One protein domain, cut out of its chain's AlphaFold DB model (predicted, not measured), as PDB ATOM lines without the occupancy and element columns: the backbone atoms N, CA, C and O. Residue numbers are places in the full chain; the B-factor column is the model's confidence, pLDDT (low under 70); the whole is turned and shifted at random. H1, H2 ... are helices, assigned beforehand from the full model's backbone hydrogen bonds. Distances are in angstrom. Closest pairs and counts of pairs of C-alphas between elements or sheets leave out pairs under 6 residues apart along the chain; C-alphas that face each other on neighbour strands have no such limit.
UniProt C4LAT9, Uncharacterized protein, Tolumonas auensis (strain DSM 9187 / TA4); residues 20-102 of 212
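What this domain is: This is residues 20 to 102 of the 212 residues of an uncharacterized protein of Tolumonas auensis (strain DSM 9187 / TA4) (UniProt C4LAT9). Residues 20 to 32 of the long helix H1 stick out from a small body, where the later part of H1, H2 and H3 pack on H4 at crossed angles. The 83 printed residues have four named helices, H1 to H4 in chain order, and no named strand: all helix. The whole is only just compact, close to loose, with a radius of gyration of the C-alphas of 13.8 A, and spans 50 by 33 by 21 A.

How they stand to each other: Start at H1, residues 20 to 44: its residues 34 to 42 alone touch the hub H4, residues 82 to 100, at a steep tilt of 43 degrees, the closest C-alphas being Ala 42 and Ala 87, 5.1 A apart. H2, residues 49 to 58, touches H4 about perpendicular at 81 degrees, closest at C-alphas 55 and 90, 6.9 A. H3, residues 60 to 69, touches H4 closest at C-alphas 67 and 85, 4.9 A; H1 and H3 are apart. Every O i to N i+4 pair in H1, H2, H3 and H4 is within hydrogen-bond range.

Where its parts are: Find C-alpha 20 at (229.599, 186.512, 254.081); H1 runs 36.3 A from there. H4 runs 27.4 A to C-alpha 100 at (186.727, 172.241, 263.601).

The domain as a whole: The printed part has no cut; the link of residues 70 to 81 is long. Look for pLDDT under 70 at residues 20 to 32, 76 and 96 to 102.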
ATOM      1  N   LYS A  20     230.502 187.666 253.914       58.81
ATOM      2  CA  LYS A  20     229.599 186.512 254.081       58.81
ATOM      3  C   LYS A  20     229.328 186.167 255.547       58.81
ATOM      4  O   LYS A  20     228.214 185.767 255.874       58.81
ATOM      5  N   MET A  21     230.322 186.299 256.427       59.25
ATOM      6  CA  MET A  21     230.149 186.017 257.861       59.25
ATOM      7  C   MET A  21     229.312 187.085 258.572       59.25
ATOM      8  O   MET A  21     228.447 186.742 259.371       59.25
ATOM      9  N   THR A  22     229.518 188.361 258.242       56.91
ATOM     10  CA  THR A  22     228.714 189.462 258.801       56.91
ATOM     11  C   THR A  22     227.259 189.388 258.344       56.91
ATOM     12  O   THR A  22     226.369 189.475 259.181       56.91
ATOM     13  N   ALA A  23     227.000 189.085 257.067       57.56
ATOM     14  CA  ALA A  23     225.639 188.892 256.560       57.56
ATOM     15  C   ALA A  23     224.880 187.757 257.277       57.56
ATOM     16  O   ALA A  23     223.713 187.919 257.624       57.56
ATOM     17  N   LYS A  24     225.543 186.625 257.558       56.56
ATOM     18  CA  LYS A  24     224.926 185.503 258.287       56.56
ATOM     19  C   LYS A  24     224.609 185.839 259.746       56.56
ATOM     20  O   LYS A  24     223.567 185.417 260.246       56.56
ATOM     21  N   ALA A  25     225.488 186.579 260.423       57.56
ATOM     22  CA  ALA A  25     225.282 186.979 261.815       57.56
ATOM     23  C   ALA A  25     224.092 187.944 261.941       57.56
ATOM     24  O   ALA A  25     223.174 187.686 262.716       57.56
ATOM     25  N   THR A  26     224.044 188.973 261.089       59.19
ATOM     26  CA  THR A  26     222.939 189.942 261.050       59.19
ATOM     27  C   THR A  26     221.606 189.285 260.691       59.19
ATOM     28  O   THR A  26     220.585 189.593 261.296       59.19
ATOM     29  N   GLN A  27     221.604 188.327 259.759       58.59
ATOM     30  CA  GLN A  27     220.389 187.600 259.385       58.59
ATOM     31  C   GLN A  27     219.872 186.699 260.518       58.59
ATOM     32  O   GLN A  27     218.666 186.551 260.686       58.59
ATOM     33  N   THR A  28     220.767 186.117 261.321       60.22
ATOM     34  CA  THR A  28     220.385 185.268 262.462       60.22
ATOM     35  C   THR A  28     219.737 186.095 263.573       60.22
ATOM     36  O   THR A  28     218.689 185.708 264.087       60.22
ATOM     37  N   GLU A  29     220.310 187.257 263.898       57.91
ATOM     38  CA  GLU A  29     219.738 188.192 264.877       57.91
ATOM     39  C   GLU A  29     218.398 188.770 264.410       57.91
ATOM     40  O   GLU A  29     217.436 188.794 265.177       57.91
ATOM     41  N   GLN A  30     218.292 189.161 263.136       62.84
ATOM     42  CA  GLN A  30     217.032 189.636 262.556       62.84
ATOM     43  C   GLN A  30     215.953 188.551 262.564       62.84
ATOM     44  O   GLN A  30     214.812 188.825 262.921       62.84
ATOM     45  N   ASN A  31     216.300 187.306 262.235       64.75
ATOM     46  CA  ASN A  31     215.349 186.196 262.279       64.75
ATOM     47  C   ASN A  31     214.872 185.901 263.709       64.75
ATOM     48  O   ASN A  31     213.690 185.622 263.908       64.75
ATOM     49  N   ALA A  32     215.765 185.989 264.700       64.56
ATOM     50  CA  ALA A  32     215.409 185.818 266.106       64.56
ATOM     51  C   ALA A  32     214.484 186.943 266.606       64.56
ATOM     52  O   ALA A  32     213.473 186.657 267.249       64.56
ATOM     53  N   SER A  33     214.783 188.201 266.254       73.25
ATOM     54  CA  SER A  33     213.934 189.360 266.572       73.25
ATOM     55  C   SER A  33     212.549 189.227 265.940       73.25
ATOM     56  O   SER A  33     211.540 189.295 266.638       73.25
ATOM     57  N   ASN A  34     212.497 188.920 264.641       78.62
ATOM     58  CA  ASN A  34     211.246 188.742 263.907       78.62
ATOM     59  C   ASN A  34     210.393 187.621 264.514       78.62
ATOM     60  O   ASN A  34     209.190 187.792 264.690       78.62
ATOM     61  N   GLY A  35     211.002 186.484 264.871       80.25
ATOM     62  CA  GLY A  35     210.293 185.367 265.502       80.25
ATOM     63  C   GLY A  35     209.693 185.727 266.864       80.25
ATOM     64  O   GLY A  35     208.572 185.319 267.166       80.25
ATOM     65  N   SER A  36     210.409 186.519 267.668       86.38
ATOM     66  CA  SER A  36     209.898 187.017 268.947       86.38
ATOM     67  C   SER A  36     208.730 187.987 268.757       86.38
ATOM     68  O   SER A  36     207.735 187.881 269.467       86.38
ATOM     69  N   GLU A  37     208.825 188.909 267.800       86.69
ATOM     70  CA  GLU A  37     207.765 189.885 267.512       86.69
ATOM     71  C   GLU A  37     206.482 189.220 267.002       86.69
ATOM     72  O   GLU A  37     205.393 189.551 267.465       86.69
ATOM     73  N   ILE A  38     206.607 188.246 266.091       89.38
ATOM     74  CA  ILE A  38     205.472 187.459 265.582       89.38
ATOM     75  C   ILE A  38     204.754 186.760 266.734       89.38
ATOM     76  O   ILE A  38     203.528 186.801 266.815       89.38
ATOM     77  N   ARG A  39     205.520 186.143 267.642       89.50
ATOM     78  CA  ARG A  39     204.968 185.473 268.818       89.50
ATOM     79  C   ARG A  39     204.195 186.448 269.696       89.50
ATOM     80  O   ARG A  39     203.068 186.142 270.062       89.50
ATOM     81  N   THR A  40     204.778 187.598 270.027       87.81
ATOM     82  CA  THR A  40     204.106 188.607 270.857       87.81
ATOM     83  C   THR A  40     202.788 189.050 270.225       87.81
ATOM     84  O   THR A  40     201.758 188.971 270.884       87.81
ATOM     85  N   MET A  41     202.792 189.399 268.934       83.38
ATOM     86  CA  MET A  41     201.575 189.808 268.222       83.38
ATOM     87  C   MET A  41     200.508 188.708 268.200       83.38
ATOM     88  O   MET A  41     199.335 188.976 268.442       83.38
ATOM     89  N   ALA A  42     200.901 187.461 267.947       80.00
ATOM     90  CA  ALA A  42     199.978 186.332 267.928       80.00
ATOM     91  C   ALA A  42     199.320 186.088 269.303       80.00
ATOM     92  O   ALA A  42     198.128 185.801 269.381       80.00
ATOM     93  N   LEU A  43     200.073 186.249 270.397       76.12
ATOM     94  CA  LEU A  43     199.527 186.163 271.754       76.12
ATOM     95  C   LEU A  43     198.600 187.350 272.074       76.12
ATOM     96  O   LEU A  43     197.559 187.154 272.698       76.12
ATOM     97  N   GLU A  44     198.935 188.563 271.621       77.56
ATOM     98  CA  GLU A  44     198.089 189.762 271.763       77.56
ATOM     99  C   GLU A  44     196.764 189.648 270.991       77.56
ATOM    100  O   GLU A  44     195.750 190.184 271.429       77.56
ATOM    101  N   MET A  45     196.742 188.886 269.892       78.69
ATOM    102  CA  MET A  45     195.519 188.514 269.162       78.69
ATOM    103  C   MET A  45     194.665 187.463 269.897       78.69
ATOM    104  O   MET A  45     193.590 187.101 269.421       78.69
ATOM    105  N   GLY A  46     195.114 186.979 271.059       77.69
ATOM    106  CA  GLY A  46     194.368 186.054 271.912       77.69
ATOM    107  C   GLY A  46     194.648 184.574 271.653       77.69
ATOM    108  O   GLY A  46     193.942 183.725 272.199       77.69
ATOM    109  N   ILE A  47     195.667 184.233 270.858       78.88
ATOM    110  CA  ILE A  47     196.044 182.835 270.627       78.88
ATOM    111  C   ILE A  47     196.720 182.283 271.892       78.88
ATOM    112  O   ILE A  47     197.722 182.843 272.342       78.88
ATOM    113  N   PRO A  48     196.249 181.164 272.469       81.75
ATOM    114  CA  PRO A  48     196.939 180.530 273.585       81.75
ATOM    115  C   PRO A  48     198.345 180.066 273.181       81.75
ATOM    116  O   PRO A  48     198.527 179.476 272.117       81.75
ATOM    117  N   GLU A  49     199.337 180.240 274.060       81.00
ATOM    118  CA  GLU A  49     200.746 179.907 273.772       81.00
ATOM    119  C   GLU A  49     200.942 178.473 273.261       81.00
ATOM    120  O   GLU A  49     201.727 178.225 272.345       81.00
ATOM    121  N   LYS A  50     200.196 177.522 273.826       82.94
ATOM    122  CA  LYS A  50     200.227 176.121 273.402       82.94
ATOM    123  C   LYS A  50     199.806 175.954 271.936       82.94
ATOM    124  O   LYS A  50     200.453 175.206 271.207       82.94
ATOM    125  N   GLU A  51     198.757 176.654 271.513       83.69
ATOM    126  CA  GLU A  51     198.211 176.559 270.156       83.69
ATOM    127  C   GLU A  51     199.079 177.312 269.151       83.69
ATOM    128  O   GLU A  51     199.347 176.804 268.065       83.69
ATOM    129  N   TYR A  52     199.635 178.458 269.553       87.31
ATOM    130  CA  TYR A  52     200.673 179.138 268.781       87.31
ATOM    131  C   TYR A  52     201.846 178.191 268.481       87.31
ATOM    132  O   TYR A  52     202.210 177.996 267.322       87.31
ATOM    133  N   ASN A  53     202.404 177.548 269.513       81.50
ATOM    134  CA  ASN A  53     203.519 176.616 269.346       81.50
ATOM    135  C   ASN A  53     203.138 175.433 268.442       81.50
ATOM    136  O   ASN A  53     203.939 175.020 267.607       81.50
ATOM    137  N   ASN A  54     201.914 174.916 268.566       82.12
ATOM    138  CA  ASN A  54     201.407 173.845 267.711       82.12
ATOM    139  C   ASN A  54     201.366 174.259 266.227       82.12
ATOM    140  O   ASN A  54     201.851 173.521 265.367       82.12
ATOM    141  N   ILE A  55     200.853 175.455 265.923       84.75
ATOM    142  CA  ILE A  55     200.800 175.990 264.553       84.75
ATOM    143  C   ILE A  55     202.209 176.221 264.008       84.75
ATOM    144  O   ILE A  55     202.507 175.828 262.883       84.75
ATOM    145  N   VAL A  56     203.101 176.800 264.812       85.00
ATOM    146  CA  VAL A  56     204.487 177.062 264.406       85.00
ATOM    147  C   VAL A  56     205.262 175.771 264.130       85.00
ATOM    148  O   VAL A  56     206.063 175.730 263.200       85.00
ATOM    149  N   ILE A  57     205.039 174.710 264.903       81.25
ATOM    150  CA  ILE A  57     205.745 173.437 264.713       81.25
ATOM    151  C   ILE A  57     205.186 172.671 263.508       81.25
ATOM    152  O   ILE A  57     205.960 172.125 262.727       81.25
ATOM    153  N   ASN A  58     203.860 172.636 263.345       80.25
ATOM    154  CA  ASN A  58     203.213 171.706 262.416       80.25
ATOM    155  C   ASN A  58     202.703 172.350 261.119       80.25
ATOM    156  O   ASN A  58     202.450 171.641 260.150       80.25
ATOM    157  N   GLN A  59     202.491 173.668 261.092       84.50
ATOM    158  CA  GLN A  59     201.755 174.359 260.022       84.50
ATOM    159  C   GLN A  59     202.400 175.682 259.588       84.50
ATOM    160  O   GLN A  59     201.778 176.484 258.894       84.50
ATOM    161  N   MET A  60     203.662 175.915 259.954       88.81
ATOM    162  CA  MET A  60     204.363 177.156 259.626       88.81
ATOM    163  C   MET A  60     204.450 177.415 258.118       88.81
ATOM    164  O   MET A  60     204.322 178.559 257.698       88.81
ATOM    165  N   ASP A  61     204.636 176.391 257.285       85.12
ATOM    166  CA  ASP A  61     204.708 176.604 255.833       85.12
ATOM    167  C   ASP A  61     203.366 177.065 255.253       85.12
ATOM    168  O   ASP A  61     203.340 177.996 254.451       85.12
ATOM    169  N   LYS A  62     202.251 176.528 255.765       82.62
ATOM    170  CA  LYS A  62     200.904 177.013 255.439       82.62
ATOM    171  C   LYS A  62     200.691 178.451 255.924       82.62
ATOM    172  O   LYS A  62     200.150 179.275 255.195       82.62
ATOM    173  N   ALA A  63     201.173 178.783 257.123       85.00
ATOM    174  CA  ALA A  63     201.103 180.146 257.651       85.00
ATOM    175  C   ALA A  63     201.890 181.143 256.780       85.00
ATOM    176  O   ALA A  63     201.423 182.251 256.529       85.00
ATOM    177  N   LYS A  64     203.067 180.750 256.274       87.50
ATOM    178  CA  LYS A  64     203.853 181.571 255.339       87.50
ATOM    179  C   LYS A  64     203.126 181.785 254.017       87.50
ATOM    180  O   LYS A  64     203.161 182.894 253.498       87.50
ATOM    181  N   GLU A  65     202.498 180.746 253.475       87.69
ATOM    182  CA  GLU A  65     201.724 180.840 252.236       87.69
ATOM    183  C   GLU A  65     200.568 181.833 252.370       87.69
ATOM    184  O   GLU A  65     200.466 182.770 251.581       87.69
ATOM    185  N   MET A  66     199.782 181.713 253.440       83.88
ATOM    186  CA  MET A  66     198.721 182.671 253.755       83.88
ATOM    187  C   MET A  66     199.276 184.091 253.945       83.88
ATOM    188  O   MET A  66     198.730 185.050 253.410       83.88
ATOM    189  N   ALA A  67     200.415 184.248 254.627       84.12
ATOM    190  CA  ALA A  67     201.061 185.551 254.797       84.12
ATOM    191  C   ALA A  67     201.543 186.183 253.473       84.12
ATOM    192  O   ALA A  67     201.648 187.410 253.381       84.12
ATOM    193  N   MET A  68     201.850 185.372 252.455       85.62
ATOM    194  CA  MET A  68     202.141 185.859 251.102       85.62
ATOM    195  C   MET A  68     200.863 186.313 250.389       85.62
ATOM    196  O   MET A  68     200.871 187.391 249.804       85.62
ATOM    197  N   GLN A  69     199.764 185.564 250.508       81.62
ATOM    198  CA  GLN A  69     198.456 185.942 249.944       81.62
ATOM    199  C   GLN A  69     197.917 187.243 250.558       81.62
ATOM    200  O   GLN A  69     197.356 188.088 249.868       81.62
ATOM    201  N   LEU A  70     198.159 187.465 251.854       76.25
ATOM    202  CA  LEU A  70     197.813 188.715 252.543       76.25
ATOM    203  C   LEU A  70     198.540 189.954 251.989       76.25
ATOM    204  O   LEU A  70     198.146 191.077 252.305       76.25
ATOM    205  N   ASP A  71     199.590 189.766 251.186       87.50
ATOM    206  CA  ASP A  71     200.332 190.840 250.517       87.50
ATOM    207  C   ASP A  71     199.838 191.132 249.102       87.50
ATOM    208  O   ASP A  71     200.432 191.955 248.406       87.50
ATOM    209  N   GLU A  72     198.790 190.456 248.637       83.62
ATOM    210  CA  GLU A  72     198.263 190.699 247.302       83.62
ATOM    211  C   GLU A  72     197.602 192.087 247.212       83.62
ATOM    212  O   GLU A  72     196.950 192.539 248.160       83.62
ATOM    213  N   PRO A  73     197.754 192.802 246.080       77.62
ATOM    214  CA  PRO A  73     197.105 194.092 245.884       77.62
ATOM    215  C   PRO A  73     195.587 194.000 246.082       77.62
ATOM    216  O   PRO A  73     194.916 193.203 245.434       77.62
ATOM    217  N   GLY A  74     195.045 194.849 246.955       75.19
ATOM    218  CA  GLY A  74     193.619 194.852 247.309       75.19
ATOM    219  C   GLY A  74     193.289 194.110 248.608       75.19
ATOM    220  O   GLY A  74     192.183 194.273 249.116       75.19
ATOM    221  N   MET A  75     194.241 193.375 249.190       74.12
ATOM    222  CA  MET A  75     194.067 192.745 250.500       74.12
ATOM    223  C   MET A  75     194.304 193.746 251.649       74.12
ATOM    224  O   MET A  75     195.144 194.644 251.520       74.12
ATOM    225  N   PRO A  76     193.637 193.587 252.813       66.94
ATOM    226  CA  PRO A  76     193.749 194.525 253.942       66.94
ATOM    227  C   PRO A  76     195.172 194.702 254.495       66.94
ATOM    228  O   PRO A  76     195.486 195.717 255.120       66.94
ATOM    229  N   TYR A  77     196.038 193.714 254.266       78.56
ATOM    230  CA  TYR A  77     197.400 193.660 254.791       78.56
ATOM    231  C   TYR A  77     198.479 193.833 253.711       78.56
ATOM    232  O   TYR A  77     199.663 193.621 253.987       78.56
ATOM    233  N   HIS A  78     198.093 194.291 252.517       81.69
ATOM    234  CA  HIS A  78     199.030 194.629 251.451       81.69
ATOM    235  C   HIS A  78     200.057 195.672 251.926       81.69
ATOM    236  O   HIS A  78     199.704 196.665 252.572       81.69
ATOM    237  N   ASN A  79     201.340 195.451 251.618       83.06
ATOM    238  CA  ASN A  79     202.480 196.270 252.055       83.06
ATOM    239  C   ASN A  79     202.712 196.311 253.573       83.06
ATOM    240  O   ASN A  79     203.513 197.121 254.056       83.06
ATOM    241  N   LYS A  80     202.045 195.461 254.362       85.12
ATOM    242  CA  LYS A  80     202.362 195.352 255.787       85.12
ATOM    243  C   LYS A  80     203.665 194.563 255.990       85.12
ATOM    244  O   LYS A  80     203.967 193.639 255.224       85.12
ATOM    245  N   PRO A  81     204.440 194.904 257.036       88.69
ATOM    246  CA  PRO A  81     205.600 194.132 257.463       88.69
ATOM    247  C   PRO A  81     205.324 192.623 257.572       88.69
ATOM    248  O   PRO A  81     204.235 192.200 257.960       88.69
ATOM    249  N   TRP A  82     206.334 191.813 257.241       88.94
ATOM    250  CA  TRP A  82     206.243 190.346 257.235       88.94
ATOM    251  C   TRP A  82     205.780 189.761 258.576       88.94
ATOM    252  O   TRP A  82     204.943 188.866 258.607       88.94
ATOM    253  N   ASN A  83     206.300 190.293 259.682       88.00
ATOM    254  CA  ASN A  83     205.938 189.891 261.040       88.00
ATOM    255  C   ASN A  83     204.431 190.068 261.321       88.00
ATOM    256  O   ASN A  83     203.818 189.168 261.889       88.00
ATOM    257  N   ILE A  84     203.823 191.165 260.856       84.25
ATOM    258  CA  ILE A  84     202.378 191.410 260.983       84.25
ATOM    259  C   ILE A  84     201.593 190.402 260.143       84.25
ATOM    260  O   ILE A  84     200.697 189.742 260.660       84.25
ATOM    261  N   ARG A  85     201.940 190.246 258.858       84.38
ATOM    262  CA  ARG A  85     201.234 189.317 257.957       84.38
ATOM    263  C   ARG A  85     201.296 187.876 258.455       84.38
ATOM    264  O   ARG A  85     200.293 187.172 258.420       84.38
ATOM    265  N   LEU A  86     202.452 187.451 258.959       88.81
ATOM    266  CA  LEU A  86     202.626 186.105 259.488       88.81
ATOM    267  C   LEU A  86     201.885 185.900 260.817       88.81
ATOM    268  O   LEU A  86     201.304 184.836 261.014       88.81
ATOM    269  N   ALA A  87     201.842 186.902 261.702       82.62
ATOM    270  CA  ALA A  87     201.039 186.832 262.925       82.62
ATOM    271  C   ALA A  87     199.535 186.709 262.617       82.62
ATOM    272  O   ALA A  87     198.861 185.864 263.203       82.62
ATOM    273  N   VAL A  88     199.033 187.482 261.646       80.62
ATOM    274  CA  VAL A  88     197.640 187.394 261.173       80.62
ATOM    275  C   VAL A  88     197.351 186.018 260.574       80.62
ATOM    276  O   VAL A  88     196.388 185.376 260.971       80.62
ATOM    277  N   ALA A  89     198.227 185.502 259.709       81.75
ATOM    278  CA  ALA A  89     198.063 184.166 259.133       81.75
ATOM    279  C   ALA A  89     198.043 183.047 260.196       81.75
ATOM    280  O   ALA A  89     197.275 182.091 260.084       81.75
ATOM    281  N   ILE A  90     198.866 183.156 261.246       83.56
ATOM    282  CA  ILE A  90     198.843 182.219 262.381       83.56
ATOM    283  C   ILE A  90     197.513 182.317 263.140       83.56
ATOM    284  O   ILE A  90     196.954 181.285 263.515       83.56
ATOM    285  N   ASN A  91     196.986 183.528 263.341       83.75
ATOM    286  CA  ASN A  91     195.669 183.723 263.941       83.75
ATOM    287  C   ASN A  91     194.559 183.091 263.096       83.75
ATOM    288  O   ASN A  91     193.745 182.348 263.636       83.75
ATOM    289  N   ASP A  92     194.565 183.290 261.783       79.81
ATOM    290  CA  ASP A  92     193.554 182.708 260.895       79.81
ATOM    291  C   ASP A  92     193.582 181.170 260.936       79.81
ATOM    292  O   ASP A  92     192.537 180.522 261.024       79.81
ATOM    293  N   LEU A  93     194.777 180.564 260.978       78.12
ATOM    294  CA  LEU A  93     194.927 179.115 261.165       78.12
ATOM    295  C   LEU A  93     194.418 178.632 262.524       78.12
ATOM    296  O   LEU A  93     193.808 177.562 262.600       78.12
ATOM    297  N   TYR A  94     194.667 179.394 263.588       81.25
ATOM    298  CA  TYR A  94     194.145 179.089 264.915       81.25
ATOM    299  C   TYR A  94     192.616 179.122 264.921       81.25
ATOM    300  O   TYR A  94     191.988 178.171 265.386       81.25
ATOM    301  N   GLN A  95     192.012 180.167 264.353       73.69
ATOM    302  CA  GLN A  95     190.558 180.305 264.284       73.69
ATOM    303  C   GLN A  95     189.919 179.191 263.446       73.69
ATOM    304  O   GLN A  95     188.880 178.652 263.837       73.69
ATOM    305  N   ALA A  96     190.558 178.785 262.344       66.00
ATOM    306  CA  ALA A  96     190.118 177.654 261.530       66.00
ATOM    307  C   ALA A  96     190.178 176.321 262.304       66.00
ATOM    308  O   ALA A  96     189.230 175.537 262.277       66.00
ATOM    309  N   GLN A  97     191.251 176.066 263.058       65.31
ATOM    310  CA  GLN A  97     191.376 174.853 263.883       65.31
ATOM    311  C   GLN A  97     190.397 174.833 265.052       65.31
ATOM    312  O   GLN A  97     189.765 173.808 265.317       65.31
ATOM    313  N   ALA A  98     190.245 175.970 265.730       58.44
ATOM    314  CA  ALA A  98     189.271 176.136 266.794       58.44
ATOM    315  C   ALA A  98     187.852 175.872 266.275       58.44
ATOM    316  O   ALA A  98     187.069 175.231 266.973       58.44
ATOM    317  N   ALA A  99     187.541 176.273 265.036       48.72
ATOM    318  CA  ALA A  99     186.248 176.013 264.412       48.72
ATOM    319  C   ALA A  99     185.957 174.508 264.257       48.72
ATOM    320  O   ALA A  99     184.880 174.072 264.659       48.72
ATOM    321  N   HIS A 100     186.912 173.692 263.790       44.19
ATOM    322  CA  HIS A 100     186.727 172.241 263.601       44.19
ATOM    323  C   HIS A 100     186.516 171.440 264.902       44.19
ATOM    324  O   HIS A 100     185.997 170.324 264.860       44.19
ATOM    325  N   GLY A 101     186.901 171.990 266.058       39.06
ATOM    326  CA  GLY A 101     186.748 171.347 267.368       39.06
ATOM    327  C   GLY A 101     185.425 171.639 268.086       39.06
ATOM    328  O   GLY A 101     185.193 171.087 269.161       39.06
ATOM    329  N   THR A 102     184.567 172.506 267.539       42.16
ATOM    330  CA  THR A 102     183.329 172.915 268.223       42.16
ATOM    331  C   THR A 102     182.177 171.920 268.011       42.16
ATOM    332  O   THR A 102     182.051 171.355 266.920       42.16
TER     333      THR A 102